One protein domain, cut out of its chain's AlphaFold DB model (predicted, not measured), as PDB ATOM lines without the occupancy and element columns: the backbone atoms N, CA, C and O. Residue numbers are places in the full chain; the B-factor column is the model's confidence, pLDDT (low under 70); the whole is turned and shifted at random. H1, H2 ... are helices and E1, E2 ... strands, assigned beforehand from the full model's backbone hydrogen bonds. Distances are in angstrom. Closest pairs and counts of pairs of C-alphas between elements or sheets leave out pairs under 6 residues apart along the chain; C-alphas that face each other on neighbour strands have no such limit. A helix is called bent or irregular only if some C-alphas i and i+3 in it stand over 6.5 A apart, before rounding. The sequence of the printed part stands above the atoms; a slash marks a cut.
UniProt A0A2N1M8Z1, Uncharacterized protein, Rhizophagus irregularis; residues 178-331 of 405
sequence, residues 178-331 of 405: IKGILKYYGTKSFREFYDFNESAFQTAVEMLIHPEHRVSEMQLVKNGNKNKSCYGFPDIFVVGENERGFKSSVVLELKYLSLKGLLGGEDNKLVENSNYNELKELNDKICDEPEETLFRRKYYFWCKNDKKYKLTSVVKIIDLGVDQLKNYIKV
ATOM      1  N   ILE A 178     -14.287 -30.458 -37.120       91.44
ATOM      2  CA  ILE A 178     -13.556 -29.181 -36.978       91.44
ATOM      3  C   ILE A 178     -14.204 -28.285 -35.918       91.44
ATOM      4  O   ILE A 178     -13.500 -27.712 -35.087       91.44
ATOM      5  N   LYS A 179     -15.540 -28.180 -35.894       89.62
ATOM      6  CA  LYS A 179     -16.249 -27.418 -34.852       89.62
ATOM      7  C   LYS A 179     -15.962 -27.965 -33.452       89.62
ATOM      8  O   LYS A 179     -15.798 -27.173 -32.526       89.62
ATOM      9  N   GLY A 180     -15.876 -29.288 -33.296       87.94
ATOM     10  CA  GLY A 180     -15.483 -29.937 -32.042       87.94
ATOM     11  C   GLY A 180     -14.073 -29.544 -31.596       87.94
ATOM     12  O   GLY A 180     -13.888 -29.120 -30.454       87.94
ATOM     13  N   ILE A 181     -13.109 -29.587 -32.521       91.81
ATOM     14  CA  ILE A 181     -11.722 -29.155 -32.287       91.81
ATOM     15  C   ILE A 181     -11.676 -27.681 -31.859       91.81
ATOM     16  O   ILE A 181     -11.105 -27.352 -30.817       91.81
ATOM     17  N   LEU A 182     -12.327 -26.790 -32.614       90.75
ATOM     18  CA  LEU A 182     -12.380 -25.357 -32.308       90.75
ATOM     19  C   LEU A 182     -13.050 -25.080 -30.960       90.75
ATOM     20  O   LEU A 182     -12.574 -24.236 -30.206       90.75
ATOM     21  N   LYS A 183     -14.124 -25.803 -30.624       89.62
ATOM     22  CA  LYS A 183     -14.796 -25.682 -29.327       89.62
ATOM     23  C   LYS A 183     -13.873 -26.090 -28.181       89.62
ATOM     24  O   LYS A 183     -13.812 -25.369 -27.191       89.62
ATOM     25  N   TYR A 184     -13.154 -27.207 -28.309       89.25
ATOM     26  CA  TYR A 184     -12.182 -27.641 -27.302       89.25
ATOM     27  C   TYR A 184     -11.103 -26.574 -27.085       89.25
ATOM     28  O   TYR A 184     -10.901 -26.113 -25.960       89.25
ATOM     29  N   TYR A 185     -10.466 -26.108 -28.160       88.50
ATOM     30  CA  TYR A 185      -9.401 -25.111 -28.065       88.50
ATOM     31  C   TYR A 185      -9.880 -23.719 -27.661       88.50
ATOM     32  O   TYR A 185      -9.147 -23.012 -26.977       88.50
ATOM     33  N   GLY A 186     -11.121 -23.353 -27.981       87.94
ATOM     34  CA  GLY A 186     -11.737 -22.108 -27.524       87.94
ATOM     35  C   GLY A 186     -11.909 -22.022 -26.004       87.94
ATOM     36  O   GLY A 186     -12.104 -20.930 -25.481       87.94
ATOM     37  N   THR A 187     -11.806 -23.142 -25.277       88.44
ATOM     38  CA  THR A 187     -11.801 -23.134 -23.802       88.44
ATOM     39  C   THR A 187     -10.417 -22.912 -23.192       88.44
ATOM     40  O   THR A 187     -10.309 -22.716 -21.980       88.44
ATOM     41  N   LYS A 188      -9.353 -22.961 -24.000       89.06
ATOM     42  CA  LYS A 188      -7.968 -22.857 -23.535       89.06
ATOM     43  C   LYS A 188      -7.495 -21.412 -23.511       89.06
ATOM     44  O   LYS A 188      -7.913 -20.582 -24.317       89.06
ATOM     45  N   SER A 189      -6.582 -21.107 -22.594       90.69
ATOM     46  CA  SER A 189      -5.939 -19.794 -22.579       90.69
ATOM     47  C   SER A 189      -4.961 -19.658 -23.752       90.69
ATOM     48  O   SER A 189      -4.262 -20.609 -24.091       90.69
ATOM     49  N   PHE A 190      -4.834 -18.461 -24.341       89.06
ATOM     50  CA  PHE A 190      -3.866 -18.215 -25.427       89.06
ATOM     51  C   PHE A 190      -2.429 -18.614 -25.033       89.06
ATOM     52  O   PHE A 190      -1.649 -19.100 -25.848       89.06
ATOM     53  N   ARG A 191      -2.094 -18.473 -23.745       86.44
ATOM     54  CA  ARG A 191      -0.789 -18.839 -23.188       86.44
ATOM     55  C   ARG A 191      -0.482 -20.337 -23.280       86.44
ATOM     56  O   ARG A 191       0.688 -20.683 -23.416       86.44
ATOM     57  N   GLU A 192      -1.487 -21.212 -23.242       85.75
ATOM     58  CA  GLU A 192      -1.287 -22.663 -23.410       85.75
ATOM     59  C   GLU A 192      -0.723 -23.013 -24.791       85.75
ATOM     60  O   GLU A 192      -0.050 -24.030 -24.938       85.75
ATOM     61  N   PHE A 193      -0.930 -22.151 -25.790       86.19
ATOM     62  CA  PHE A 193      -0.443 -22.376 -27.147       86.19
ATOM     63  C   PHE A 193       1.033 -22.003 -27.348       86.19
ATOM     64  O   PHE A 193       1.581 -22.246 -28.421       86.19
ATOM     65  N   TYR A 194       1.699 -21.429 -26.338       82.44
ATOM     66  CA  TYR A 194       3.071 -20.926 -26.470       82.44
ATOM     67  C   TYR A 194       4.105 -22.037 -26.706       82.44
ATOM     68  O   TYR A 194       5.021 -21.869 -27.513       82.44
ATOM     69  N   ASP A 195       3.938 -23.170 -26.022       79.69
ATOM     70  CA  ASP A 195       4.810 -24.353 -26.126       79.69
ATOM     71  C   ASP A 195       4.055 -25.573 -26.674       79.69
ATOM     72  O   ASP A 195       4.479 -26.721 -26.526       79.69
ATOM     73  N   PHE A 196       2.916 -25.315 -27.315       88.06
ATOM     74  CA  PHE A 196       2.108 -26.345 -27.944       88.06
ATOM     75  C   PHE A 196       2.837 -26.911 -29.161       88.06
ATOM     76  O   PHE A 196       3.580 -26.212 -29.853       88.06
ATOM     77  N   ASN A 197       2.663 -28.204 -29.401       89.75
ATOM     78  CA  ASN A 197       3.358 -28.925 -30.457       89.75
ATOM     79  C   ASN A 197       2.427 -29.955 -31.107       89.75
ATOM     80  O   ASN A 197       1.300 -30.160 -30.659       89.75
ATOM     81  N   GLU A 198       2.906 -30.597 -32.172       91.19
ATOM     82  CA  GLU A 198       2.117 -31.546 -32.967       91.19
ATOM     83  C   GLU A 198       1.624 -32.749 -32.148       91.19
ATOM     84  O   GLU A 198       0.463 -33.119 -32.261       91.19
ATOM     85  N   SER A 199       2.434 -33.279 -31.226       91.81
ATOM     86  CA  SER A 199       2.026 -34.388 -30.346       91.81
ATOM     87  C   SER A 199       0.904 -33.986 -29.377       91.81
ATOM     88  O   SER A 199      -0.052 -34.737 -29.162       91.81
ATOM     89  N   ALA A 200       0.965 -32.767 -28.829       92.44
ATOM     90  CA  ALA A 200      -0.113 -32.221 -28.006       92.44
ATOM     91  C   ALA A 200      -1.387 -31.966 -28.833       92.44
ATOM     92  O   ALA A 200      -2.496 -32.176 -28.336       92.44
ATOM     93  N   PHE A 201      -1.236 -31.544 -30.094       93.88
ATOM     94  CA  PHE A 201      -2.346 -31.391 -31.035       93.88
ATOM     95  C   PHE A 201      -3.017 -32.736 -31.321       93.88
ATOM     96  O   PHE A 201      -4.222 -32.869 -31.122       93.88
ATOM     97  N   GLN A 202      -2.232 -33.752 -31.678       95.12
ATOM     98  CA  GLN A 202      -2.717 -35.109 -31.907       95.12
ATOM     99  C   GLN A 202      -3.443 -35.666 -30.683       95.12
ATOM    100  O   GLN A 202      -4.579 -36.112 -30.809       95.12
ATOM    101  N   THR A 203      -2.860 -35.545 -29.487       93.00
ATOM    102  CA  THR A 203      -3.491 -36.003 -28.235       93.00
ATOM    103  C   THR A 203      -4.872 -35.372 -28.030       93.00
ATOM    104  O   THR A 203      -5.827 -36.052 -27.661       93.00
ATOM    105  N   ALA A 204      -5.011 -34.069 -28.283       91.75
ATOM    106  CA  ALA A 204      -6.292 -33.384 -28.147       91.75
ATOM    107  C   ALA A 204      -7.319 -33.840 -29.196       91.75
ATOM    108  O   ALA A 204      -8.483 -34.029 -28.855       91.75
ATOM    109  N   VAL A 205      -6.898 -34.043 -30.448       94.44
ATOM    110  CA  VAL A 205      -7.764 -34.586 -31.507       94.44
ATOM    111  C   VAL A 205      -8.211 -36.006 -31.153       94.44
ATOM    112  O   VAL A 205      -9.391 -36.327 -31.267       94.44
ATOM    113  N   GLU A 206      -7.305 -36.836 -30.640       93.56
ATOM    114  CA  GLU A 206      -7.611 -38.183 -30.167       93.56
ATOM    115  C   GLU A 206      -8.615 -38.190 -29.012       93.56
ATOM    116  O   GLU A 206      -9.496 -39.042 -28.991       93.56
ATOM    117  N   MET A 207      -8.535 -37.242 -28.074       90.25
ATOM    118  CA  MET A 207      -9.503 -37.124 -26.973       90.25
ATOM    119  C   MET A 207     -10.933 -36.818 -27.445       90.25
ATOM    120  O   MET A 207     -11.875 -37.069 -26.697       90.25
ATOM    121  N   LEU A 208     -11.104 -36.281 -28.657       89.38
ATOM    122  CA  LEU A 208     -12.414 -35.989 -29.251       89.38
ATOM    123  C   LEU A 208     -13.019 -37.182 -29.999       89.38
ATOM    124  O   LEU A 208     -14.185 -37.129 -30.381       89.38
ATOM    125  N   ILE A 209     -12.242 -38.240 -30.220       90.44
ATOM    126  CA  ILE A 209     -12.687 -39.468 -30.876       90.44
ATOM    127  C   ILE A 209     -12.744 -40.548 -29.805       90.44
ATOM    128  O   ILE A 209     -11.802 -40.688 -29.039       90.44
ATOM    129  N   HIS A 210     -13.801 -41.342 -29.717       84.44
ATOM    130  CA  HIS A 210     -13.828 -42.432 -28.740       84.44
ATOM    131  C   HIS A 210     -12.713 -43.473 -29.005       84.44
ATOM    132  O   HIS A 210     -12.399 -43.728 -30.170       84.44
ATOM    133  N   PRO A 211     -12.086 -44.068 -27.967       85.69
ATOM    134  CA  PRO A 211     -10.977 -45.015 -28.138       85.69
ATOM    135  C   PRO A 211     -11.299 -46.202 -29.055       85.69
ATOM    136  O   PRO A 211     -10.451 -46.624 -29.829       85.69
ATOM    137  N   GLU A 212     -12.532 -46.702 -29.014       84.00
ATOM    138  CA  GLU A 212     -13.038 -47.784 -29.867       84.00
ATOM    139  C   GLU A 212     -13.117 -47.422 -31.359       84.00
ATOM    140  O   GLU A 212     -13.177 -48.312 -32.205       84.00
ATOM    141  N   HIS A 213     -13.094 -46.129 -31.688       89.75
ATOM    142  CA  HIS A 213     -13.185 -45.619 -33.053       89.75
ATOM    143  C   HIS A 213     -11.849 -45.147 -33.613       89.75
ATOM    144  O   HIS A 213     -11.822 -44.664 -34.742       89.75
ATOM    145  N   ARG A 214     -10.742 -45.257 -32.867       94.06
ATOM    146  CA  ARG A 214      -9.444 -44.745 -33.314       94.06
ATOM    147  C   ARG A 214      -8.297 -45.715 -33.085       94.06
ATOM    148  O   ARG A 214      -8.220 -46.401 -32.072       94.06
ATOM    149  N   VAL A 215      -7.343 -45.673 -34.000       94.94
ATOM    150  CA  VAL A 215      -6.043 -46.321 -33.893       94.94
ATOM    151  C   VAL A 215      -4.980 -45.261 -34.132       94.94
ATOM    152  O   VAL A 215      -4.849 -44.737 -35.236       94.94
ATOM    153  N   SER A 216      -4.263 -44.919 -33.064       94.00
ATOM    154  CA  SER A 216      -3.126 -43.997 -33.115       94.00
ATOM    155  C   SER A 216      -1.928 -44.688 -33.763       94.00
ATOM    156  O   SER A 216      -1.675 -45.868 -33.468       94.00
ATOM    157  N   GLU A 217      -1.238 -43.962 -34.647       93.25
ATOM    158  CA  GLU A 217      -0.012 -44.396 -35.327       93.25
ATOM    159  C   GLU A 217      -0.142 -45.805 -35.933       93.25
ATOM    160  O   GLU A 217       0.621 -46.723 -35.624       93.25
ATOM    161  N   MET A 218      -1.168 -46.013 -36.768       93.62
ATOM    162  CA  MET A 218      -1.433 -47.319 -37.384       93.62
ATOM    163  C   MET A 218      -0.233 -47.784 -38.218       93.62
ATOM    164  O   MET A 218       0.209 -47.084 -39.126       93.62
ATOM    165  N   GLN A 219       0.254 -49.001 -37.986       92.06
ATOM    166  CA  GLN A 219       1.452 -49.473 -38.673       92.06
ATOM    167  C   GLN A 219       1.163 -49.972 -40.103       92.06
ATOM    168  O   GLN A 219       0.361 -50.876 -40.351       92.06
ATOM    169  N   LEU A 220       1.888 -49.409 -41.069       91.81
ATOM    170  CA  LEU A 220       1.845 -49.755 -42.491       91.81
ATOM    171  C   LEU A 220       3.208 -50.242 -42.984       91.81
ATOM    172  O   LEU A 220       4.240 -49.738 -42.552       91.81
ATOM    173  N   VAL A 221       3.221 -51.148 -43.964       89.19
ATOM    174  CA  VAL A 221       4.423 -51.523 -44.729       89.19
ATOM    175  C   VAL A 221       4.332 -50.881 -46.110       89.19
ATOM    176  O   VAL A 221       3.528 -51.306 -46.938       89.19
ATOM    177  N   LYS A 222       5.150 -49.851 -46.360       80.62
ATOM    178  CA  LYS A 222       5.186 -49.090 -47.624       80.62
ATOM    179  C   LYS A 222       6.004 -49.790 -48.707       80.62
ATOM    180  O   LYS A 222       5.607 -49.772 -49.864       80.62
ATOM    181  N   ASN A 223       7.111 -50.426 -48.316       73.75
ATOM    182  CA  ASN A 223       7.974 -51.238 -49.172       73.75
ATOM    183  C   ASN A 223       8.497 -52.431 -48.369       73.75
ATOM    184  O   ASN A 223       8.990 -52.255 -47.254       73.75
ATOM    185  N   GLY A 224       8.411 -53.632 -48.939       58.97
ATOM    186  CA  GLY A 224       8.972 -54.841 -48.350       58.97
ATOM    187  C   GLY A 224      10.035 -55.440 -49.258       58.97
ATOM    188  O   GLY A 224       9.719 -56.127 -50.224       58.97
ATOM    189  N   ASN A 225      11.304 -55.187 -48.945       58.88
ATOM    190  CA  ASN A 225      12.417 -55.967 -49.476       58.88
ATOM    191  C   ASN A 225      12.987 -56.836 -48.353       58.88
ATOM    192  O   ASN A 225      12.960 -56.436 -47.191       58.88
ATOM    193  N   LYS A 226      13.565 -58.001 -48.690       54.66
ATOM    194  CA  LYS A 226      14.116 -58.965 -47.707       54.66
ATOM    195  C   LYS A 226      15.091 -58.351 -46.683       54.66
ATOM    196  O   LYS A 226      15.258 -58.920 -45.611       54.66
ATOM    197  N   ASN A 227      15.712 -57.211 -47.006       55.16
ATOM    198  CA  ASN A 227      16.783 -56.595 -46.217       55.16
ATOM    199  C   ASN A 227      16.407 -55.257 -45.544       55.16
ATOM    200  O   ASN A 227      17.152 -54.812 -44.675       55.16
ATOM    201  N   LYS A 228      15.302 -54.600 -45.931       59.97
ATOM    202  CA  LYS A 228      14.837 -53.340 -45.316       59.97
ATOM    203  C   LYS A 228      13.352 -53.135 -45.624       59.97
ATOM    204  O   LYS A 228      12.962 -53.105 -46.793       59.97
ATOM    205  N   SER A 229      12.544 -52.999 -44.580       64.88
ATOM    206  CA  SER A 229      11.124 -52.651 -44.683       64.88
ATOM    207  C   SER A 229      10.966 -51.164 -44.380       64.88
ATOM    208  O   SER A 229      11.462 -50.710 -43.350       64.88
ATOM    209  N   CYS A 230      10.291 -50.417 -45.254       78.31
ATOM    210  CA  CYS A 230       9.923 -49.025 -44.982       78.31
ATOM    211  C   CYS A 230       8.512 -49.000 -44.387       78.31
ATOM    212  O   CYS A 230       7.588 -49.591 -44.962       78.31
ATOM    213  N   TYR A 231       8.356 -48.349 -43.234       87.12
ATOM    214  CA  TYR A 231       7.095 -48.296 -42.499       87.12
ATOM    215  C   TYR A 231       6.379 -46.953 -42.682       87.12
ATOM    216  O   TYR A 231       6.947 -45.942 -43.101       87.12
ATOM    217  N   GLY A 232       5.078 -46.958 -42.426       89.69
ATOM    218  CA  GLY A 232       4.256 -45.760 -42.354       89.69
ATOM    219  C   GLY A 232       3.415 -45.765 -41.098       89.69
ATOM    220  O   GLY A 232       2.944 -46.827 -40.704       89.69
ATOM    221  N   PHE A 233       3.208 -44.583 -40.532       93.69
ATOM    222  CA  PHE A 233       2.414 -44.379 -39.329       93.69
ATOM    223  C   PHE A 233       1.533 -43.153 -39.571       93.69
ATOM    224  O   PHE A 233       2.004 -42.029 -39.424       93.69
ATOM    225  N   PRO A 234       0.303 -43.324 -40.080       94.56
ATOM    226  CA  PRO A 234      -0.662 -42.237 -40.106       94.56
ATOM    227  C   PRO A 234      -1.015 -41.841 -38.674       94.56
ATOM    228  O   PRO A 234      -1.224 -42.734 -37.849       94.56
ATOM    229  N   ASP A 235      -1.127 -40.539 -38.402       95.88
ATOM    230  CA  ASP A 235      -1.311 -40.028 -37.036       95.88
ATOM    231  C   ASP A 235      -2.529 -40.658 -36.352       95.88
ATOM    232  O   ASP A 235      -2.437 -41.183 -35.241       95.88
ATOM    233  N   ILE A 236      -3.681 -40.650 -37.035       96.19
ATOM    234  CA  ILE A 236      -4.914 -41.243 -36.512       96.19
ATOM    235  C   ILE A 236      -5.667 -41.962 -37.630       96.19
ATOM    236  O   ILE A 236      -6.052 -41.370 -38.639       96.19
ATOM    237  N   PHE A 237      -5.948 -43.242 -37.418       96.19
ATOM    238  CA  PHE A 237      -6.883 -44.010 -38.230       96.19
ATOM    239  C   PHE A 237      -8.225 -44.120 -37.509       96.19
ATOM    240  O   PHE A 237      -8.281 -44.610 -36.385       96.19
ATOM    241  N   VAL A 238      -9.303 -43.656 -38.134       95.44
ATOM    242  CA  VAL A 238     -10.657 -43.648 -37.568       95.44
ATOM    243  C   VAL A 238     -11.492 -44.734 -38.229       95.44
ATOM    244  O   VAL A 238     -11.534 -44.808 -39.456       95.44
ATOM    245  N   VAL A 239     -12.178 -45.551 -37.434       92.12
ATOM    246  CA  VAL A 239     -13.056 -46.638 -37.892       92.12
ATOM    247  C   VAL A 239     -14.411 -46.569 -37.206       92.12
ATOM    248  O   VAL A 239     -14.514 -46.294 -36.013       92.12
ATOM    249  N   GLY A 240     -15.472 -46.859 -37.949       87.25
ATOM    250  CA  GLY A 240     -16.816 -46.901 -37.386       87.25
ATOM    251  C   GLY A 240     -17.885 -47.008 -38.458       87.25
ATOM    252  O   GLY A 240     -17.618 -47.432 -39.582       87.25
ATOM    253  N   GLU A 241     -19.099 -46.601 -38.111       79.88
ATOM    254  CA  GLU A 241     -20.225 -46.535 -39.037       79.88
ATOM    255  C   GLU A 241     -20.436 -45.092 -39.504       79.88
ATOM    256  O   GLU A 241     -20.404 -44.147 -38.717       79.88
ATOM    257  N   ASN A 242     -20.637 -44.909 -40.807       78.25
ATOM    258  CA  ASN A 242     -21.021 -43.615 -41.355       78.25
ATOM    259  C   ASN A 242     -22.493 -43.303 -41.043       78.25
ATOM    260  O   ASN A 242     -23.228 -44.133 -40.511       78.25
ATOM    261  N   GLU A 243     -22.972 -42.127 -41.442       68.50
ATOM    262  CA  GLU A 243     -24.351 -41.705 -41.172       68.50
ATOM    263  C   GLU A 243     -25.411 -42.669 -41.734       68.50
ATOM    264  O   GLU A 243     -26.540 -42.675 -41.258       68.50
ATOM    265  N   ARG A 244     -25.076 -43.499 -42.726       64.94
ATOM    266  CA  ARG A 244     -25.981 -44.499 -43.316       64.94
ATOM    267  C   ARG A 244     -25.886 -45.876 -42.644       64.94
ATOM    268  O   ARG A 244     -26.565 -46.794 -43.090       64.94
ATOM    269  N   GLY A 245     -25.065 -46.028 -41.604       65.31
ATOM    270  CA  GLY A 245     -24.829 -47.298 -40.913       65.31
ATOM    271  C   GLY A 245     -23.877 -48.245 -41.653       65.31
ATOM    272  O   GLY A 245     -23.800 -49.420 -41.312       65.31
ATOM    273  N   PHE A 246     -23.164 -47.775 -42.683       73.19
ATOM    274  CA  PHE A 246     -22.149 -48.593 -43.351       73.19
ATOM    275  C   PHE A 246     -20.802 -48.428 -42.656       73.19
ATOM    276  O   PHE A 246     -20.394 -47.297 -42.372       73.19
ATOM    277  N   LYS A 247     -20.087 -49.541 -42.458       83.06
ATOM    278  CA  LYS A 247     -18.695 -49.510 -42.001       83.06
ATOM    279  C   LYS A 247     -17.863 -48.639 -42.938       83.06
ATOM    280  O   LYS A 247     -17.943 -48.765 -44.159       83.06
ATOM    281  N   SER A 248     -17.086 -47.745 -42.356       90.06
ATOM    282  CA  SER A 248     -16.234 -46.799 -43.062       90.06
ATOM    283  C   SER A 248     -14.979 -46.536 -42.238       90.06
ATOM    284  O   SER A 248     -14.914 -46.839 -41.043       90.06
ATOM    285  N   SER A 249     -13.979 -45.956 -42.887       93.12
ATOM    286  CA  SER A 249     -12.729 -45.576 -42.246       93.12
ATOM    287  C   SER A 249     -12.174 -44.291 -42.835       93.12
ATOM    288  O   SER A 249     -12.307 -44.049 -44.037       93.12
ATOM    289  N   VAL A 250     -11.494 -43.505 -42.009       94.88
ATOM    290  CA  VAL A 250     -10.822 -42.262 -42.397       94.88
ATOM    291  C   VAL A 250      -9.395 -42.276 -41.866       94.88
ATOM    292  O   VAL A 250      -9.140 -42.719 -40.752       94.88
ATOM    293  N   VAL A 251      -8.458 -41.775 -42.666       95.50
ATOM    294  CA  VAL A 251      -7.076 -41.529 -42.246       95.50
ATOM    295  C   VAL A 251      -6.929 -40.031 -42.005       95.50
ATOM    296  O   VAL A 251      -7.279 -39.242 -42.884       95.50
ATOM    297  N   LEU A 252      -6.410 -39.648 -40.845       95.56
ATOM    298  CA  LEU A 252      -6.067 -38.271 -40.517       95.56
ATOM    299  C   LEU A 252      -4.546 -38.130 -40.465       95.56
ATOM    300  O   LEU A 252      -3.872 -38.904 -39.790       95.56
ATOM    301  N   GLU A 253      -4.046 -37.119 -41.167       95.25
ATOM    302  CA  GLU A 253      -2.687 -36.599 -41.033       95.25
ATOM    303  C   GLU A 253      -2.818 -35.178 -40.489       95.25
ATOM    304  O   GLU A 253      -3.526 -34.338 -41.051       95.25
ATOM    305  N   LEU A 254      -2.171 -34.927 -39.367       94.69
ATOM    306  CA  LEU A 254      -2.235 -33.702 -38.606       94.69
ATOM    307  C   LEU A 254      -0.938 -32.927 -38.820       94.69
ATOM    308  O   LEU A 254       0.158 -33.479 -38.833       94.69
ATOM    309  N   LYS A 255      -1.057 -31.611 -38.997       93.00
ATOM    310  CA  LYS A 255       0.095 -30.710 -39.068       93.00
ATOM    311  C   LYS A 255      -0.157 -29.519 -38.166       93.00
ATOM    312  O   LYS A 255      -1.174 -28.838 -38.312       93.00
ATOM    313  N   TYR A 256       0.762 -29.267 -37.238       92.81
ATOM    314  CA  TYR A 256       0.673 -28.126 -36.332       92.81
ATOM    315  C   TYR A 256       1.675 -27.033 -36.719       92.81
ATOM    316  O   TYR A 256       2.892 -27.219 -36.684       92.81
ATOM    317  N   LEU A 257       1.149 -25.852 -37.048       92.81
ATOM    318  CA  LEU A 257       1.940 -24.669 -37.377       92.81
ATOM    319  C   LEU A 257       1.945 -23.717 -36.183       92.81
ATOM    320  O   LEU A 257       0.940 -23.085 -35.868       92.81
ATOM    321  N   SER A 258       3.092 -23.605 -35.517       91.81
ATOM    322  CA  SER A 258       3.229 -22.715 -34.363       91.81
ATOM    323  C   SER A 258       3.284 -21.240 -34.777       91.81
ATOM    324  O   SER A 258       3.906 -20.885 -35.781       91.81
ATOM    325  N   LEU A 259       2.727 -20.347 -33.949       91.94
ATOM    326  CA  LEU A 259       2.867 -18.898 -34.155       91.94
ATOM    327  C   LEU A 259       4.337 -18.454 -34.118       91.94
ATOM    328  O   LEU A 259       4.730 -17.592 -34.894       91.94
ATOM    329  N   LYS A 260       5.170 -19.090 -33.281       90.62
ATOM    330  CA  LYS A 260       6.621 -18.842 -33.230       90.62
ATOM    331  C   LYS A 260       7.300 -19.138 -34.566       90.62
ATOM    332  O   LYS A 260       8.120 -18.347 -35.024       90.62
ATOM    333  N   GLY A 261       6.955 -20.261 -35.196       92.56
ATOM    334  CA  GLY A 261       7.515 -20.633 -36.491       92.56
ATOM    335  C   GLY A 261       7.021 -19.739 -37.629       92.56
ATOM    336  O   GLY A 261       7.795 -19.424 -38.530       92.56
ATOM    337  N   LEU A 262       5.768 -19.272 -37.572       93.81
ATOM    338  CA  LEU A 262       5.245 -18.284 -38.525       93.81
ATOM    339  C   LEU A 262       5.939 -16.924 -38.362       93.81
ATOM    340  O   LEU A 262       6.408 -16.368 -39.351       93.81
ATOM    341  N   LEU A 263       6.082 -16.434 -37.127       92.75
ATOM    342  CA  LEU A 263       6.779 -15.180 -36.824       92.75
ATOM    343  C   LEU A 263       8.253 -15.236 -37.257       92.75
ATOM    344  O   LEU A 263       8.744 -14.345 -37.943       92.75
ATOM    345  N   GLY A 264       8.954 -16.330 -36.939       92.00
ATOM    346  CA  GLY A 264      10.331 -16.542 -37.396       92.00
ATOM    347  C   GLY A 264      10.454 -16.680 -38.914       92.00
ATOM    348  O   GLY A 264      11.505 -16.385 -39.480       92.00
ATOM    349  N   GLY A 265       9.379 -17.102 -39.584       93.38
ATOM    350  CA  GLY A 265       9.286 -17.143 -41.038       93.38
ATOM    351  C   GLY A 265       9.199 -15.755 -41.670       93.38
ATOM    352  O   GLY A 265       9.845 -15.532 -42.692       93.38
ATOM    353  N   GLU A 266       8.448 -14.826 -41.069       88.75
ATOM    354  CA  GLU A 266       8.389 -13.421 -41.511       88.75
ATOM    355  C   GLU A 266       9.765 -12.740 -41.374       88.75
ATOM    356  O   GLU A 266      10.211 -12.050 -42.293       88.75
ATOM    357  N   ASP A 267      10.484 -13.029 -40.287       85.62
ATOM    358  CA  ASP A 267      11.782 -12.419 -39.973       85.62
ATOM    359  C   ASP A 267      13.008 -13.186 -40.509       85.62
ATOM    360  O   ASP A 267      14.146 -12.732 -40.351       85.62
ATOM    361  N   ASN A 268      12.807 -14.362 -41.113       88.19
ATOM    362  CA  ASN A 268      13.859 -15.309 -41.516       88.19
ATOM    363  C   ASN A 268      14.883 -15.633 -40.407       88.19
ATOM    364  O   ASN A 268      16.066 -15.850 -40.690       88.19
ATOM    365  N   LYS A 269      14.454 -15.659 -39.141       86.31
ATOM    366  CA  LYS A 269      15.339 -15.872 -37.987       86.31
ATOM    367  C   LYS A 269      14.643 -16.653 -36.879       86.31
ATOM    368  O   LYS A 269      13.417 -16.718 -36.804       86.31
ATOM    369  N   LEU A 270      15.445 -17.228 -35.987       79.38
ATOM    370  CA  LEU A 270      14.930 -17.870 -34.786       79.38
ATOM    371  C   LEU A 270      14.331 -16.825 -33.837       79.38
ATOM    372  O   LEU A 270      14.976 -15.831 -33.508       79.38
ATOM    373  N   VAL A 271      13.120 -17.093 -33.359       78.00
ATOM    374  CA  VAL A 271      12.465 -16.299 -32.320       78.00
ATOM    375  C   VAL A 271      12.649 -17.009 -30.978       78.00
ATOM    376  O   VAL A 271      11.821 -17.828 -30.586       78.00
ATOM    377  N   GLU A 272      13.765 -16.735 -30.296       67.75
ATOM    378  CA  GLU A 272      14.108 -17.382 -29.014       67.75
ATOM    379  C   GLU A 272      13.214 -16.913 -27.857       67.75
ATOM    380  O   GLU A 272      12.774 -17.727 -27.052       67.75
ATOM    381  N   ASN A 273      12.893 -15.614 -27.811       66.94
ATOM    382  CA  ASN A 273      12.089 -14.983 -26.758       66.94
ATOM    383  C   ASN A 273      10.949 -14.166 -27.376       66.94
ATOM    384  O   ASN A 273      10.955 -12.938 -27.315       66.94
ATOM    385  N   SER A 274       9.987 -14.841 -28.008       66.12
ATOM    386  CA  SER A 274       8.809 -14.164 -28.572       66.12
ATOM    387  C   SER A 274       8.045 -13.465 -27.456       66.12
ATOM    388  O   SER A 274       7.627 -14.124 -26.494       66.12
ATOM    389  N   ASN A 275       7.839 -12.156 -27.589       78.06
ATOM    390  CA  ASN A 275       6.995 -11.419 -26.663       78.06
ATOM    391  C   ASN A 275       5.548 -11.901 -26.849       78.06
ATOM    392  O   ASN A 275       5.066 -12.035 -27.974       78.06
ATOM    393  N   TYR A 276       4.841 -12.171 -25.749       85.12
ATOM    394  CA  TYR A 276       3.427 -12.561 -25.772       85.12
ATOM    395  C   TYR A 276       2.590 -11.624 -26.658       85.12
ATOM    396  O   TYR A 276       1.734 -12.090 -27.406       85.12
ATOM    397  N   ASN A 277       2.882 -10.319 -26.606       88.50
ATOM    398  CA  ASN A 277       2.184  -9.308 -27.395       88.50
ATOM    399  C   ASN A 277       2.409  -9.487 -28.903       88.50
ATOM    400  O   ASN A 277       1.444  -9.423 -29.651       88.50
ATOM    401  N   GLU A 278       3.629  -9.803 -29.344       89.19
ATOM    402  CA  GLU A 278       3.936 -10.027 -30.769       89.19
ATOM    403  C   GLU A 278       3.179 -11.243 -31.313       89.19
ATOM    404  O   GLU A 278       2.598 -11.198 -32.395       89.19
ATOM    405  N   LEU A 279       3.132 -12.338 -30.544       90.19
ATOM    406  CA  LEU A 279       2.363 -13.521 -30.941       90.19
ATOM    407  C   LEU A 279       0.860 -13.241 -30.951       90.19
ATOM    408  O   LEU A 279       0.145 -13.792 -31.786       90.19
ATOM    409  N   LYS A 280       0.376 -12.401 -30.031       91.56
ATOM    410  CA  LYS A 280      -1.032 -12.012 -29.964       91.56
ATOM    411  C   LYS A 280      -1.424 -11.126 -31.149       91.56
ATOM    412  O   LYS A 280      -2.430 -11.407 -31.791       91.56
ATOM    413  N   GLU A 281      -0.599 -10.142 -31.489       92.50
ATOM    414  CA  GLU A 281      -0.760  -9.313 -32.688       92.50
ATOM    415  C   GLU A 281      -0.742 -10.169 -33.961       92.50
ATOM    416  O   GLU A 281      -1.606 -10.013 -34.824       92.50
ATOM    417  N   LEU A 282       0.186 -11.130 -34.058       92.81
ATOM    418  CA  LEU A 282       0.237 -12.057 -35.187       92.81
ATOM    419  C   LEU A 282      -1.015 -12.939 -35.270       92.81
ATOM    420  O   LEU A 282      -1.528 -13.150 -36.366       92.81
ATOM    421  N   ASN A 283      -1.497 -13.458 -34.138       93.06
ATOM    422  CA  ASN A 283      -2.725 -14.248 -34.069       93.06
ATOM    423  C   ASN A 283      -3.926 -13.449 -34.580       93.06
ATOM    424  O   ASN A 283      -4.652 -13.930 -35.444       93.06
ATOM    425  N   ASP A 284      -4.111 -12.235 -34.064       93.31
ATOM    426  CA  ASP A 284      -5.254 -11.391 -34.414       93.31
ATOM    427  C   ASP A 284      -5.199 -11.008 -35.903       93.31
ATOM    428  O   ASP A 284      -6.200 -11.112 -36.605       93.31
ATOM    429  N   LYS A 285      -3.997 -10.728 -36.430       94.62
ATOM    430  CA  LYS A 285      -3.761 -10.529 -37.868       94.62
ATOM    431  C   LYS A 285      -4.128 -11.763 -38.707       94.62
ATOM    432  O   LYS A 285      -4.746 -11.610 -39.753       94.62
ATOM    433  N   ILE A 286      -3.746 -12.977 -38.288       94.25
ATOM    434  CA  ILE A 286      -4.068 -14.219 -39.025       94.25
ATOM    435  C   ILE A 286      -5.578 -14.457 -39.071       94.25
ATOM    436  O   ILE A 286      -6.079 -14.907 -40.097       94.25
ATOM    437  N   CYS A 287      -6.300 -14.174 -37.982       90.44
ATOM    438  CA  CYS A 287      -7.746 -14.397 -37.912       90.44
ATOM    439  C   CYS A 287      -8.535 -13.609 -38.969       90.44
ATOM    440  O   CYS A 287      -9.580 -14.087 -39.407       90.44
ATOM    441  N   ASP A 288      -8.023 -12.450 -39.389       92.81
ATOM    442  CA  ASP A 288      -8.651 -11.586 -40.394       92.81
ATOM    443  C   ASP A 288      -8.096 -11.804 -41.817       92.81
ATOM    444  O   ASP A 288      -8.582 -11.211 -42.784       92.81
ATOM    445  N   GLU A 289      -7.066 -12.640 -41.977       93.56
ATOM    446  CA  GLU A 289      -6.452 -12.913 -43.275       93.56
ATOM    447  C   GLU A 289      -7.218 -13.978 -44.076       93.56
ATOM    448  O   GLU A 289      -7.680 -14.975 -43.519       93.56
ATOM    449  N   PRO A 290      -7.295 -13.836 -45.414       95.12
ATOM    450  CA  PRO A 290      -7.818 -14.898 -46.261       95.12
ATOM    451  C   PRO A 290      -6.860 -16.098 -46.286       95.12
ATOM    452  O   PRO A 290      -5.636 -15.949 -46.185       95.12
ATOM    453  N   GLU A 291      -7.419 -17.290 -46.481       92.31
ATOM    454  CA  GLU A 291      -6.707 -18.572 -46.443       92.31
ATOM    455  C   GLU A 291      -5.500 -18.610 -47.397       92.31
ATOM    456  O   GLU A 291      -4.411 -19.061 -47.031       92.31
ATOM    457  N   GLU A 292      -5.624 -18.032 -48.593       94.12
ATOM    458  CA  GLU A 292      -4.534 -18.006 -49.567       94.12
ATOM    459  C   GLU A 292      -3.337 -17.177 -49.081       94.12
ATOM    460  O   GLU A 292      -2.196 -17.439 -49.475       94.12
ATOM    461  N   THR A 293      -3.568 -16.164 -48.240       95.25
ATOM    462  CA  THR A 293      -2.487 -15.386 -47.620       95.25
ATOM    463  C   THR A 293      -1.764 -16.217 -46.573       95.25
ATOM    464  O   THR A 293      -0.532 -16.272 -46.611       95.25
ATOM    465  N   LEU A 294      -2.503 -16.939 -45.725       93.88
ATOM    466  CA  LEU A 294      -1.929 -17.857 -44.739       93.88
ATOM    467  C   LEU A 294      -1.056 -18.927 -45.412       93.88
ATOM    468  O   LEU A 294       0.074 -19.162 -44.984       93.88
ATOM    469  N   PHE A 295      -1.512 -19.507 -46.523       94.25
ATOM    470  CA  PHE A 295      -0.765 -20.528 -47.269       94.25
ATOM    471  C   PHE A 295       0.557 -20.024 -47.858       94.25
ATOM    472  O   PHE A 295       1.532 -20.779 -47.959       94.25
ATOM    473  N   ARG A 296       0.638 -18.740 -48.220       95.38
ATOM    474  CA  ARG A 296       1.869 -18.129 -48.746       95.38
ATOM    475  C   ARG A 296       2.876 -17.752 -47.663       95.38
ATOM    476  O   ARG A 296       4.036 -17.495 -48.007       95.38
ATOM    477  N   ARG A 297       2.478 -17.715 -46.385       95.88
ATOM    478  CA  ARG A 297       3.378 -17.343 -45.288       95.88
ATOM    479  C   ARG A 297       4.580 -18.275 -45.229       95.88
ATOM    480  O   ARG A 297       4.510 -19.474 -45.527       95.88
ATOM    481  N   LYS A 298       5.713 -17.690 -44.858       97.19
ATOM    482  CA  LYS A 298       6.924 -18.443 -44.574       97.19
ATOM    483  C   LYS A 298       6.830 -19.045 -43.179       97.19
ATOM    484  O   LYS A 298       6.198 -18.487 -42.291       97.19
ATOM    485  N   TYR A 299       7.465 -20.192 -43.012       96.12
ATOM    486  CA  TYR A 299       7.527 -20.910 -41.752       96.12
ATOM    487  C   TYR A 299       8.973 -21.293 -41.471       96.12
ATOM    488  O   TYR A 299       9.649 -21.861 -42.336       96.12
ATOM    489  N   TYR A 300       9.449 -20.964 -40.277       94.75
ATOM    490  CA  TYR A 300      10.801 -21.243 -39.821       94.75
ATOM    491  C   TYR A 300      10.762 -22.316 -38.737       94.75
ATOM    492  O   TYR A 300      10.054 -22.179 -37.742       94.75
ATOM    493  N   PHE A 301      11.497 -23.409 -38.935       91.88
ATOM    494  CA  PHE A 301      11.394 -24.589 -38.076       91.88
ATOM    495  C   PHE A 301      12.739 -25.271 -37.870       91.88
ATOM    496  O   PHE A 301      13.634 -25.173 -38.710       91.88
ATOM    497  N   TRP A 302      12.876 -25.986 -36.753       90.75
ATOM    498  CA  TRP A 302      14.039 -26.825 -36.485       90.75
ATOM    499  C   TRP A 302      13.937 -28.137 -37.263       90.75
ATOM    500  O   TRP A 302      13.056 -28.956 -37.003       90.75
ATOM    501  N   CYS A 303      14.851 -28.364 -38.203       90.50
ATOM    502  CA  CYS A 303      14.944 -29.632 -38.913       90.50
ATOM    503  C   CYS A 303      15.840 -30.598 -38.129       90.50
ATOM    504  O   CYS A 303      17.042 -30.353 -37.992       90.50
ATOM    505  N   LYS A 304      15.262 -31.697 -37.624       87.94
ATOM    506  CA  LYS A 304      15.990 -32.711 -36.840       87.94
ATOM    507  C   LYS A 304      17.127 -33.356 -37.643       87.94
ATOM    508  O   LYS A 304      18.234 -33.459 -37.121       87.94
ATOM    509  N   ASN A 305      16.877 -33.713 -38.905       88.38
ATOM    510  CA  ASN A 305      17.832 -34.443 -39.751       88.38
ATOM    511  C   ASN A 305      19.078 -33.602 -40.049       88.38
ATOM    512  O   ASN A 305      20.205 -34.039 -39.834       88.38
ATOM    513  N   ASP A 306      18.879 -32.351 -40.461       93.00
ATOM    514  CA  ASP A 306      19.981 -31.432 -40.747       93.00
ATOM    515  C   ASP A 306      20.546 -30.730 -39.506       93.00
ATOM    516  O   ASP A 306      21.514 -29.977 -39.626       93.00
ATOM    517  N   LYS A 307      19.922 -30.918 -38.334       93.31
ATOM    518  CA  LYS A 307      20.268 -30.257 -37.065       93.31
ATOM    519  C   LYS A 307      20.416 -28.735 -37.202       93.31
ATOM    520  O   LYS A 307      21.338 -28.137 -36.648       93.31
ATOM    521  N   LYS A 308      19.530 -28.107 -37.979       93.44
ATOM    522  CA  LYS A 308      19.525 -26.655 -38.209       93.44
ATOM    523  C   LYS A 308      18.125 -26.132 -38.485       93.44
ATOM    524  O   LYS A 308      17.251 -26.871 -38.941       93.44
ATOM    525  N   TYR A 309      17.939 -24.833 -38.276       91.25
ATOM    526  CA  TYR A 309      16.714 -24.163 -38.687       91.25
ATOM    527  C   TYR A 309      16.623 -24.040 -40.210       91.25
ATOM    528  O   TYR A 309      17.617 -23.779 -40.894       91.25
ATOM    529  N   LYS A 310      15.416 -24.239 -40.739       94.75
ATOM    530  CA  LYS A 310      15.099 -24.133 -42.163       94.75
ATOM    531  C   LYS A 310      13.861 -23.271 -42.372       94.75
ATOM    532  O   LYS A 310      12.944 -23.267 -41.556       94.75
ATOM    533  N   LEU A 311      13.847 -22.581 -43.508       95.56
ATOM    534  CA  LEU A 311      12.700 -21.833 -43.999       95.56
ATOM    535  C   LEU A 311      11.920 -22.689 -45.003       95.56
ATOM    536  O   LEU A 311      12.507 -23.316 -45.886       95.56
ATOM    537  N   THR A 312      10.599 -22.674 -44.903       95.62
ATOM    538  CA  THR A 312       9.672 -23.253 -45.883       95.62
ATOM    539  C   THR A 312       8.453 -22.338 -46.051       95.62
ATOM    540  O   THR A 312       8.409 -21.255 -45.470       95.62
ATOM    541  N   SER A 313       7.481 -22.717 -46.877       95.56
ATOM    542  CA  SER A 313       6.152 -22.089 -46.915       95.56
ATOM    543  C   SER A 313       5.105 -22.999 -46.282       95.56
ATOM    544  O   SER A 313       5.257 -24.222 -46.302       95.56
ATOM    545  N   VAL A 314       4.030 -22.403 -45.765       96.50
ATOM    546  CA  VAL A 314       2.880 -23.141 -45.219       96.50
ATOM    547  C   VAL A 314       2.271 -24.067 -46.272       96.50
ATOM    548  O   VAL A 314       2.100 -25.251 -46.002       96.50
ATOM    549  N   VAL A 315       2.052 -23.577 -47.497       96.56
ATOM    550  CA  VAL A 315       1.526 -24.393 -48.605       96.56
ATOM    551  C   VAL A 315       2.369 -25.643 -48.857       96.56
ATOM    552  O   VAL A 315       1.825 -26.726 -49.001       96.56
ATOM    553  N   LYS A 316       3.703 -25.537 -48.782       96.56
ATOM    554  CA  LYS A 316       4.586 -26.687 -48.998       96.56
ATOM    555  C   LYS A 316       4.440 -27.736 -47.893       96.56
ATOM    556  O   LYS A 316       4.574 -28.919 -48.172       96.56
ATOM    557  N   ILE A 317       4.188 -27.321 -46.650       95.62
ATOM    558  CA  ILE A 317       3.922 -28.253 -45.542       95.62
ATOM    559  C   ILE A 317       2.601 -28.993 -45.785       95.62
ATOM    560  O   ILE A 317       2.545 -30.208 -45.611       95.62
ATOM    561  N   ILE A 318       1.565 -28.272 -46.223       94.88
ATOM    562  CA  ILE A 318       0.251 -28.845 -46.542       94.88
ATOM    563  C   ILE A 318       0.366 -29.838 -47.705       94.88
ATOM    564  O   ILE A 318      -0.091 -30.970 -47.575       94.88
ATOM    565  N   ASP A 319       1.024 -29.449 -48.799       95.75
ATOM    566  CA  ASP A 319       1.212 -30.297 -49.982       95.75
ATOM    567  C   ASP A 319       1.930 -31.608 -49.628       95.75
ATOM    568  O   ASP A 319       1.491 -32.686 -50.031       95.75
ATOM    569  N   LEU A 320       2.982 -31.535 -48.802       94.38
ATOM    570  CA  LEU A 320       3.691 -32.719 -48.309       94.38
ATOM    571  C   LEU A 320       2.775 -33.635 -47.482       94.38
ATOM    572  O   LEU A 320       2.802 -34.849 -47.675       94.38
ATOM    573  N   GLY A 321       1.936 -33.070 -46.608       94.25
ATOM    574  CA  GLY A 321       0.948 -33.841 -45.847       94.25
ATOM    575  C   GLY A 321      -0.105 -34.507 -46.743       94.25
ATOM    576  O   GLY A 321      -0.464 -35.666 -46.540       94.25
ATOM    577  N   VAL A 322      -0.559 -33.817 -47.792       95.50
ATOM    578  CA  VAL A 322      -1.494 -34.372 -48.783       95.50
ATOM    579  C   VAL A 322      -0.865 -35.538 -49.548       95.50
ATOM    580  O   VAL A 322      -1.512 -36.567 -49.752       95.50
ATOM    581  N   ASP A 323       0.392 -35.413 -49.966       95.06
ATOM    582  CA  ASP A 323       1.100 -36.488 -50.663       95.06
ATOM    583  C   ASP A 323       1.362 -37.692 -49.746       95.06
ATOM    584  O   ASP A 323       1.184 -38.843 -50.159       95.06
ATOM    585  N   GLN A 324       1.667 -37.441 -48.473       93.44
ATOM    586  CA  GLN A 324       1.773 -38.474 -47.446       93.44
ATOM    587  C   GLN A 324       0.444 -39.229 -47.251       93.44
ATOM    588  O   GLN A 324       0.433 -40.462 -47.293       93.44
ATOM    589  N   LEU A 325      -0.689 -38.520 -47.158       94.75
ATOM    590  CA  LEU A 325      -2.026 -39.128 -47.093       94.75
ATOM    591  C   LEU A 325      -2.341 -39.992 -48.319       94.75
ATOM    592  O   LEU A 325      -2.821 -41.119 -48.173       94.75
ATOM    593  N   LYS A 326      -2.052 -39.507 -49.535       95.06
ATOM    594  CA  LYS A 326      -2.246 -40.293 -50.770       95.06
ATOM    595  C   LYS A 326      -1.444 -41.594 -50.727       95.06
ATOM    596  O   LYS A 326      -1.967 -42.648 -51.101       95.06
ATOM    597  N   ASN A 327      -0.203 -41.530 -50.249       92.44
ATOM    598  CA  ASN A 327       0.657 -42.698 -50.097       92.44
ATOM    599  C   ASN A 327       0.095 -43.688 -49.070       92.44
ATOM    600  O   ASN A 327       0.021 -44.883 -49.362       92.44
ATOM    601  N   TYR A 328      -0.382 -43.217 -47.915       94.44
ATOM    602  CA  TYR A 328      -1.042 -44.075 -46.928       94.44
ATOM    603  C   TYR A 328      -2.284 -44.760 -47.485       94.44
ATOM    604  O   TYR A 328      -2.395 -45.982 -47.405       94.44
ATOM    605  N   ILE A 329      -3.176 -44.012 -48.135       92.62
ATOM    606  CA  ILE A 329      -4.387 -44.565 -48.753       92.62
ATOM    607  C   ILE A 329      -4.026 -45.627 -49.802       92.62
ATOM    608  O   ILE A 329      -4.672 -46.674 -49.871       92.62
ATOM    609  N   LYS A 330      -2.977 -45.399 -50.605       92.12
ATOM    610  CA  LYS A 330      -2.489 -46.372 -51.596       92.12
ATOM    611  C   LYS A 330      -2.041 -47.684 -50.945       92.12
ATOM    612  O   LYS A 330      -2.319 -48.740 -51.509       92.12
ATOM    613  N   VAL A 331      -1.366 -47.621 -49.797       90.81
ATOM    614  CA  VAL A 331      -0.906 -48.800 -49.042       90.81
ATOM    615  C   VAL A 331      -2.074 -49.510 -48.359       90.81
ATOM    616  O   VAL A 331      -2.203 -50.720 -48.500       90.81
TER     617      VAL A 331
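AT A GLANCE: This is residues 178 to 331 of the 405 residues of an uncharacterized protein of Rhizophagus irregularis (UniProt A0A2N1M8Z1). Two groups of parts are bridged by a long helix: at one end are a three-stranded sheet, E1, E4 and E5, and a separate hairpin, E2 and E3; at the other are the helices H4, H5 and H6 with the hairpin E6 and E7. H7 reaches from one group to the other, and H3 covers part of the three-stranded sheet, with H1 near it. The printed part has 154 residues, with seven named helices and seven named strands in the order H1 H2 H3 E1 E2 E3 E4 E5 H4 H5 H6 E6 E7 H7, class mixed. The sheet runs E1, E4, E5, antiparallel. The whole is only just compact, close to loose, with a radius of gyration of the C-alphas of 18.0 A and spans of 47 by 42 by 26 A.

IN THESE COORDINATES: H1, residues 178 to 186, begins at C-alpha 178 (-13.556, -29.181, -36.978). H2 is residues 190 to 193 and H3 is 198 to 207, 14.2 A long. The strands E1, 214 to 216, E2, 220 to 225, E3, 228 to 232, E4, 236 to 241, and E5, 247 to 252, follow; E5 measures 17.0 A. H4 is 259 to 267, H5 is 276 to 287 at 16.6 A, and H6 is 291 to 296. E6, 298 to 303, and E7, 308 to 313, precede H7, 314 to 331, which is 26.2 A long and ends at C-alpha 331 (-0.906, -48.800, -49.042).

HOW THE PARTS SIT: In the sheet, N 215 and O 237 of E1 and E4 are 2.8 A apart, and N 238 and O 250 of the hairpin E4 and E5 are 2.8 A apart. H3 is on this sheet at a height of 9.2 A. H1 is close to H3 but not clearly touching, C-alphas 181 and 205 being closest at 6.8 A. H7 only grazes the sheet, with residues 321 to 329. In the hairpin E2 and E3, N 222 and O 230 are 2.8 A apart; C-alphas 222 and 331 are the closest of E2 and H7, 6.3 A. H7 touches H6 with residues 314 to 315 alone, C-alphas 295 and 315 being closest at 4.7 A, about perpendicular at 82 degrees. H4 and E6 come closest at C-alphas 265 and 299, 4.2 A. In the hairpin E6 and E7, N 299 and O 312 are 2.8 A apart. H5 touches H4 with residues 279 to 283 alone, C-alphas 259 and 279 being closest at 6.3 A, about perpendicular at 89 degrees. H2 is close to H5 but not clearly touching, C-alphas 191 and 276 being closest at 8.0 A. In H1, H3, H4, H5, H6 and H7 every O i to N i+4 pair is within hydrogen-bond range; H2 is too short for such a pair.

THE WHOLE: The C-alphas farthest apart, those of Lys 226 and Asn 277, are 55.0 A apart. The printed part has no cut and no long link. The mean pLDDT of the printed part is 88.8; residues 224 to 229, 243 to 245 and 272 to 274 are under 70.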